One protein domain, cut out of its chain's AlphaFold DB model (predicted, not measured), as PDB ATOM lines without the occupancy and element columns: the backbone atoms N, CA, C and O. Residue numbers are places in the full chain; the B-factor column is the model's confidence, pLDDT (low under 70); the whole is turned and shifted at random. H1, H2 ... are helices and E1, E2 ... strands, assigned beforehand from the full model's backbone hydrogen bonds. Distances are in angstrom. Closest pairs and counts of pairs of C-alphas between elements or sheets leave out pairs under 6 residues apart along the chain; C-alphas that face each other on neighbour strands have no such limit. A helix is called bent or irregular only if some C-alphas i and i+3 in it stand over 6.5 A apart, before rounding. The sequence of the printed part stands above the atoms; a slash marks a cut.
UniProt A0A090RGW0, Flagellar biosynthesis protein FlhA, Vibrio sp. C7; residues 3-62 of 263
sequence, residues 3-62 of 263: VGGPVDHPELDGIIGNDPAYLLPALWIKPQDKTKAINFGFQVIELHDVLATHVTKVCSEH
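AT A GLANCE: This is residues 3 to 62 of the 263 residues of the protein "Flagellar biosynthesis protein FlhA" of Vibrio sp. C7 (UniProt A0A090RGW0). A small hairpin, E1 and E2, forms the middle of a rod, with the short helix H1 and the loop around Glu 11 toward one end and the longer helix H2 making the other end. The printed part has 60 residues, with two strands, then two helices, a mixed class; the sheet is antiparallel, E1 - E2. It is only just compact, close to loose: radius of gyration of the C-alphas 12.2 A, spans 40 by 18 by 17 A.

HOW THE PARTS SIT: Look first at E1, residues 15 to 18, and E2, residues 25 to 28, a hairpin at 142 degrees; N 15 and O 28 are 2.9 A apart, within hydrogen-bond range. H1, residues 31 to 39, is apart from E1. H2, residues 47 to 61, is apart from E1, E2 and H1. Every O i to N i+4 pair is within range in H2, but 3 of 5 in H1.

IN THESE COORDINATES: Find C-alpha 15 at (64.842, 101.090, 112.332), where E1 begins its 9.8 A; E2 covers 10.2 A. H1, 14.1 A, is irregular: C-alphas 32 and 35 are 7.3 A apart. H2 runs 21.3 A to C-alpha 61 at (73.318, 75.880, 120.069).

THE WHOLE: The C-alphas of Glu 11 and His 62, the farthest apart, are 39.9 A apart. The printed part has no cut, no link is long, and no printed residue is under 70 in pLDDT.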
ATOM      1  N   VAL A   3      75.987  98.432 114.792       90.88
ATOM      2  CA  VAL A   3      76.121  97.984 116.194       90.88
ATOM      3  C   VAL A   3      77.257  98.720 116.913       90.88
ATOM      4  O   VAL A   3      78.108  99.339 116.271       90.88
ATOM      5  N   GLY A   4      77.282  98.650 118.249       82.19
ATOM      6  CA  GLY A   4      78.370  99.190 119.081       82.19
ATOM      7  C   GLY A   4      78.256 100.675 119.453       82.19
ATOM      8  O   GLY A   4      79.121 101.180 120.161       82.19
ATOM      9  N   GLY A   5      77.192 101.356 119.020       79.56
ATOM     10  CA  GLY A   5      76.866 102.738 119.387       79.56
ATOM     11  C   GLY A   5      75.428 102.877 119.911       79.56
ATOM     12  O   GLY A   5      74.663 101.910 119.852       79.56
ATOM     13  N   PRO A   6      75.042 104.058 120.425       82.50
ATOM     14  CA  PRO A   6      73.673 104.331 120.862       82.50
ATOM     15  C   PRO A   6      72.709 104.233 119.675       82.50
ATOM     16  O   PRO A   6      72.857 104.942 118.683       82.50
ATOM     17  N   VAL A   7      71.734 103.326 119.753       82.69
ATOM     18  CA  VAL A   7      70.818 103.012 118.640       82.69
ATOM     19  C   VAL A   7      69.877 104.163 118.263       82.69
ATOM     20  O   VAL A   7      69.292 104.138 117.188       82.69
ATOM     21  N   ASP A   8      69.753 105.180 119.111       80.25
ATOM     22  CA  ASP A   8      68.917 106.374 118.965       80.25
ATOM     23  C   ASP A   8      69.717 107.612 118.511       80.25
ATOM     24  O   ASP A   8      69.503 108.729 118.984       80.25
ATOM     25  N   HIS A   9      70.658 107.436 117.580       82.56
ATOM     26  CA  HIS A   9      71.512 108.535 117.129       82.56
ATOM     27  C   HIS A   9      70.720 109.580 116.305       82.56
ATOM     28  O   HIS A   9      70.216 109.255 115.228       82.56
ATOM     29  N   PRO A  10      70.667 110.862 116.722       81.06
ATOM     30  CA  PRO A  10      69.761 111.868 116.152       81.06
ATOM     31  C   PRO A  10      70.035 112.199 114.679       81.06
ATOM     32  O   PRO A  10      69.143 112.640 113.960       81.06
ATOM     33  N   GLU A  11      71.266 111.982 114.213       83.56
ATOM     34  CA  GLU A  11      71.657 112.237 112.824       83.56
ATOM     35  C   GLU A  11      71.710 110.975 111.951       83.56
ATOM     36  O   GLU A  11      72.108 111.063 110.789       83.56
ATOM     37  N   LEU A  12      71.356 109.794 112.461       87.06
ATOM     38  CA  LEU A  12      71.401 108.548 111.693       87.06
ATOM     39  C   LEU A  12      70.011 107.908 111.664       87.06
ATOM     40  O   LEU A  12      69.561 107.343 112.651       87.06
ATOM     41  N   ASP A  13      69.338 108.008 110.517       90.00
ATOM     42  CA  ASP A  13      68.005 107.432 110.326       90.00
ATOM     43  C   ASP A  13      68.078 105.903 110.181       90.00
ATOM     44  O   ASP A  13      68.969 105.359 109.518       90.00
ATOM     45  N   GLY A  14      67.130 105.200 110.792       90.12
ATOM     46  CA  GLY A  14      67.078 103.746 110.765       90.12
ATOM     47  C   GLY A  14      65.994 103.154 111.656       90.12
ATOM     48  O   GLY A  14      65.356 103.834 112.458       90.12
ATOM     49  N   ILE A  15      65.788 101.848 111.511       93.69
ATOM     50  CA  ILE A  15      64.842 101.090 112.332       93.69
ATOM     51  C   ILE A  15      65.602 100.516 113.526       93.69
ATOM     52  O   ILE A  15      66.509  99.698 113.357       93.69
ATOM     53  N   ILE A  16      65.235 100.943 114.733       94.06
ATOM     54  CA  ILE A  16      65.786 100.391 115.973       94.06
ATOM     55  C   ILE A  16      65.287  98.954 116.135       94.06
ATOM     56  O   ILE A  16      64.097  98.671 115.991       94.06
ATOM     57  N   GLY A  17      66.199  98.041 116.443       92.00
ATOM     58  CA  GLY A  17      65.882  96.647 116.708       92.00
ATOM     59  C   GLY A  17      67.002  95.962 117.473       92.00
ATOM     60  O   GLY A  17      67.838  96.614 118.096       92.00
ATOM     61  N   ASN A  18      67.024  94.635 117.400       91.69
ATOM     62  CA  ASN A  18      68.070  93.822 118.003       91.69
ATOM     63  C   ASN A  18      68.736  92.953 116.937       91.69
ATOM     64  O   ASN A  18      68.091  92.532 115.972       91.69
ATOM     65  N   ASP A  19      70.018  92.664 117.131       90.75
ATOM     66  CA  ASP A  19      70.717  91.621 116.391       90.75
ATOM     67  C   ASP A  19      70.068  90.252 116.684       90.75
ATOM     68  O   ASP A  19      69.863  89.906 117.850       90.75
ATOM     69  N   PRO A  20      69.735  89.450 115.660       92.94
ATOM     70  CA  PRO A  20      69.046  88.177 115.857       92.94
ATOM     71  C   PRO A  20      69.910  87.106 116.533       92.94
ATOM     72  O   PRO A  20      69.361  86.166 117.102       92.94
ATOM     73  N   ALA A  21      71.242  87.210 116.484       90.56
ATOM     74  CA  ALA A  21      72.113  86.218 117.096       90.56
ATOM     75  C   ALA A  21      72.202  86.431 118.617       90.56
ATOM     76  O   ALA A  21      71.849  85.557 119.403       90.56
ATOM     77  N   TYR A  22      72.679  87.582 119.065       86.75
ATOM     78  CA  TYR A  22      73.016  87.900 120.452       86.75
ATOM     79  C   TYR A  22      71.980  88.777 121.154       86.75
ATOM     80  O   TYR A  22      72.150  89.050 122.338       86.75
ATOM     81  N   LEU A  23      70.910  89.187 120.459       88.19
ATOM     82  CA  LEU A  23      69.857  90.063 120.989       88.19
ATOM     83  C   LEU A  23      70.395  91.408 121.497       88.19
ATOM     84  O   LEU A  23      69.809  92.033 122.377       88.19
ATOM     85  N   LEU A  24      71.518  91.853 120.930       88.38
ATOM     86  CA  LEU A  24      72.127  93.133 121.263       88.38
ATOM     87  C   LEU A  24      71.408  94.268 120.526       88.38
ATOM     88  O   LEU A  24      71.007  94.067 119.376       88.38
ATOM     89  N   PRO A  25      71.290  95.464 121.131       91.00
ATOM     90  CA  PRO A  25      70.727  96.625 120.456       91.00
ATOM     91  C   PRO A  25      71.448  96.920 119.137       91.00
ATOM     92  O   PRO A  25      72.681  96.974 119.082       91.00
ATOM     93  N   ALA A  26      70.673  97.126 118.076       93.75
ATOM     94  CA  ALA A  26      71.177  97.404 116.740       93.75
ATOM     95  C   ALA A  26      70.293  98.417 115.997       93.75
ATOM     96  O   ALA A  26      69.091  98.528 116.241       93.75
ATOM     97  N   LEU A  27      70.889  99.127 115.038       95.00
ATOM     98  CA  LEU A  27      70.187 100.065 114.165       95.00
ATOM     99  C   LEU A  27      70.218  99.581 112.708       95.00
ATOM    100  O   LEU A  27      71.280  99.362 112.113       95.00
ATOM    101  N   TRP A  28      69.047  99.418 112.102       94.31
ATOM    102  CA  TRP A  28      68.898  99.037 110.699       94.31
ATOM    103  C   TRP A  28      68.835 100.277 109.815       94.31
ATOM    104  O   TRP A  28      67.788 100.900 109.655       94.31
ATOM    105  N   ILE A  29      69.982 100.617 109.239       94.88
ATOM    106  CA  ILE A  29      70.170 101.769 108.353       94.88
ATOM    107  C   ILE A  29      70.034 101.380 106.877       94.88
ATOM    108  O   ILE A  29      70.228 100.217 106.504       94.88
ATOM    109  N   LYS A  30      69.763 102.362 106.011       94.31
ATOM    110  CA  LYS A  30      69.820 102.170 104.555       94.31
ATOM    111  C   LYS A  30      71.282 102.041 104.092       94.31
ATOM    112  O   LYS A  30      72.167 102.639 104.705       94.31
ATOM    113  N   PRO A  31      71.566 101.340 102.976       93.19
ATOM    114  CA  PRO A  31      72.938 101.161 102.482       93.19
ATOM    115  C   PRO A  31      73.706 102.473 102.251       93.19
ATOM    116  O   PRO A  31      74.906 102.540 102.499       93.19
ATOM    117  N   GLN A  32      73.006 103.529 101.823       95.06
ATOM    118  CA  GLN A  32      73.573 104.863 101.593       95.06
ATOM    119  C   GLN A  32      74.130 105.524 102.868       95.06
ATOM    120  O   GLN A  32      75.071 106.310 102.793       95.06
ATOM    121  N   ASP A  33      73.595 105.169 104.038       93.94
ATOM    122  CA  ASP A  33      73.979 105.751 105.325       93.94
ATOM    123  C   ASP A  33      75.152 105.000 105.976       93.94
ATOM    124  O   ASP A  33      75.613 105.376 107.051       93.94
ATOM    125  N   LYS A  34      75.695 103.964 105.314       93.31
ATOM    126  CA  LYS A  34      76.827 103.161 105.806       93.31
ATOM    127  C   LYS A  34      78.042 104.017 106.157       93.31
ATOM    128  O   LYS A  34      78.558 103.912 107.265       93.31
ATOM    129  N   THR A  35      78.489 104.873 105.237       94.44
ATOM    130  CA  THR A  35      79.650 105.749 105.470       94.44
ATOM    131  C   THR A  35      79.395 106.698 106.639       94.44
ATOM    132  O   THR A  35      80.278 106.919 107.462       94.44
ATOM    133  N   LYS A  36      78.164 107.210 106.751       92.94
ATOM    134  CA  LYS A  36      77.746 108.087 107.845       92.94
ATOM    135  C   LYS A  36      77.793 107.362 109.195       92.94
ATOM    136  O   LYS A  36      78.367 107.886 110.141       92.94
ATOM    137  N   ALA A  37      77.270 106.139 109.264       92.69
ATOM    138  CA  ALA A  37      77.296 105.314 110.469       92.69
ATOM    139  C   ALA A  37      78.723 104.973 110.924       92.69
ATOM    140  O   ALA A  37      79.032 105.092 112.107       92.69
ATOM    141  N   ILE A  38      79.611 104.616 109.989       92.69
ATOM    142  CA  ILE A  38      81.028 104.354 110.294       92.69
ATOM    143  C   ILE A  38      81.700 105.613 110.859       92.69
ATOM    144  O   ILE A  38      82.418 105.526 111.852       92.69
ATOM    145  N   ASN A  39      81.426 106.790 110.284       92.44
ATOM    146  CA  ASN A  39      81.956 108.063 110.787       92.44
ATOM    147  C   ASN A  39      81.467 108.397 112.207       92.44
ATOM    148  O   ASN A  39      82.178 109.065 112.950       92.44
ATOM    149  N   PHE A  40      80.288 107.909 112.598       91.38
ATOM    150  CA  PHE A  40      79.766 108.016 113.963       91.38
ATOM    151  C   PHE A  40      80.261 106.905 114.907       91.38
ATOM    152  O   PHE A  40      79.818 106.829 116.050       91.38
ATOM    153  N   GLY A  41      81.186 106.051 114.460       89.94
ATOM    154  CA  GLY A  41      81.806 105.011 115.284       89.94
ATOM    155  C   GLY A  41      81.029 103.694 115.354       89.94
ATOM    156  O   GLY A  41      81.427 102.803 116.103       89.94
ATOM    157  N   PHE A  42      79.955 103.532 114.576       92.25
ATOM    158  CA  PHE A  42      79.264 102.246 114.490       92.25
ATOM    159  C   PHE A  42      80.073 101.231 113.685       92.25
ATOM    160  O   PHE A  42      80.680 101.548 112.659       92.25
ATOM    161  N   GLN A  43      79.970  99.966 114.082       92.56
ATOM    162  CA  GLN A  43      80.366  98.846 113.236       92.56
ATOM    163  C   GLN A  43      79.183  98.460 112.347       92.56
ATOM    164  O   GLN A  43      78.111  98.114 112.846       92.56
ATOM    165  N   VAL A  44      79.358  98.538 111.026       94.25
ATOM    166  CA  VAL A  44      78.308  98.183 110.060       94.25
ATOM    167  C   VAL A  44      78.543  96.774 109.531       94.25
ATOM    168  O   VAL A  44      79.536  96.517 108.859       94.25
ATOM    169  N   ILE A  45      77.592  95.889 109.810       94.19
ATOM    170  CA  ILE A  45      77.554  94.492 109.374       94.19
ATOM    171  C   ILE A  45      76.567  94.368 108.206       94.19
ATOM    172  O   ILE A  45      75.445  94.890 108.273       94.19
ATOM    173  N   GLU A  46      76.975  93.699 107.131       94.25
ATOM    174  CA  GLU A  46      76.124  93.460 105.962       94.25
ATOM    175  C   GLU A  46      75.020  92.441 106.266       94.25
ATOM    176  O   GLU A  46      75.169  91.564 107.112       94.25
ATOM    177  N   LEU A  47      73.889  92.523 105.556       93.12
ATOM    178  CA  LEU A  47      72.730  91.662 105.835       93.12
ATOM    179  C   LEU A  47      73.063  90.163 105.735       93.12
ATOM    180  O   LEU A  47      72.596  89.377 106.556       93.12
ATOM    181  N   HIS A  48      73.871  89.765 104.750       94.25
ATOM    182  CA  HIS A  48      74.261  88.365 104.577       94.25
ATOM    183  C   HIS A  48      75.133  87.860 105.735       94.25
ATOM    184  O   HIS A  48      74.956  86.720 106.157       94.25
ATOM    185  N   ASP A  49      75.989  88.713 106.303       95.31
ATOM    186  CA  ASP A  49      76.798  88.376 107.477       95.31
ATOM    187  C   ASP A  49      75.938  88.256 108.741       95.31
ATOM    188  O   ASP A  49      76.162  87.357 109.554       95.31
ATOM    189  N   VAL A  50      74.907  89.099 108.890       95.00
ATOM    190  CA  VAL A  50      73.924  88.969 109.984       95.00
ATOM    191  C   VAL A  50      73.199  87.626 109.893       95.00
ATOM    192  O   VAL A  50      73.103  86.903 110.886       95.00
ATOM    193  N   LEU A  51      72.727  87.256 108.697       96.00
ATOM    194  CA  LEU A  51      72.069  85.968 108.466       96.00
ATOM    195  C   LEU A  51      73.015  84.794 108.740       96.00
ATOM    196  O   LEU A  51      72.640  83.866 109.453       96.00
ATOM    197  N   ALA A  52      74.241  84.844 108.216       96.31
ATOM    198  CA  ALA A  52      75.239  83.799 108.422       96.31
ATOM    199  C   ALA A  52      75.584  83.627 109.909       96.31
ATOM    200  O   ALA A  52      75.637  82.498 110.402       96.31
ATOM    201  N   THR A  53      75.749  84.730 110.642       95.12
ATOM    202  CA  THR A  53      76.023  84.723 112.088       95.12
ATOM    203  C   THR A  53      74.857  84.123 112.865       95.12
ATOM    204  O   THR A  53      75.066  83.256 113.715       95.12
ATOM    205  N   HIS A  54      73.624  84.522 112.545       95.75
ATOM    206  CA  HIS A  54      72.430  83.991 113.195       95.75
ATOM    207  C   HIS A  54      72.273  82.486 112.958       95.75
ATOM    208  O   HIS A  54      72.133  81.731 113.919       95.75
ATOM    209  N   VAL A  55      72.376  82.028 111.706       96.38
ATOM    210  CA  VAL A  55      72.294  80.595 111.370       96.38
ATOM    211  C   VAL A  55      73.403  79.811 112.066       96.38
ATOM    212  O   VAL A  55      73.132  78.777 112.668       96.38
ATOM    213  N   THR A  56      74.639  80.314 112.047       95.06
ATOM    214  CA  THR A  56      75.772  79.658 112.717       95.06
ATOM    215  C   THR A  56      75.526  79.522 114.212       95.06
ATOM    216  O   THR A  56      75.771  78.454 114.775       95.06
ATOM    217  N   LYS A  57      75.005  80.571 114.857       93.19
ATOM    218  CA  LYS A  57      74.680  80.539 116.281       93.19
ATOM    219  C   LYS A  57      73.588  79.517 116.583       93.19
ATOM    220  O   LYS A  57      73.810  78.652 117.422       93.19
ATOM    221  N   VAL A  58      72.462  79.566 115.873       94.31
ATOM    222  CA  VAL A  58      71.350  78.620 116.069       94.31
ATOM    223  C   VAL A  58      71.818  77.179 115.856       94.31
ATOM    224  O   VAL A  58      71.562  76.319 116.693       94.31
ATOM    225  N   CYS A  59      72.573  76.907 114.787       95.25
ATOM    226  CA  CYS A  59      73.138  75.580 114.550       95.25
ATOM    227  C   CYS A  59      74.078  75.145 115.677       95.25
ATOM    228  O   CYS A  59      73.979  74.014 116.145       95.25
ATOM    229  N   SER A  60      74.959  76.038 116.140       91.69
ATOM    230  CA  SER A  60      75.906  75.745 117.222       91.69
ATOM    231  C   SER A  60      75.180  75.399 118.523       91.69
ATOM    232  O   SER A  60      75.552  74.459 119.217       91.69
ATOM    233  N   GLU A  61      74.104  76.108 118.852       90.44
ATOM    234  CA  GLU A  61      73.318  75.880 120.069       90.44
ATOM    235  C   GLU A  61      72.536  74.557 120.066       90.44
ATOM    236  O   GLU A  61      72.178  74.060 121.136       90.44
ATOM    237  N   HIS A  62      72.308  73.981 118.884       94.06
ATOM    238  CA  HIS A  62      71.502  72.780 118.672       94.06
ATOM    239  C   HIS A  62      72.273  71.639 117.987       94.06
ATOM    240  O   HIS A  62      71.663  70.755 117.382       94.06
TER     241      HIS A  62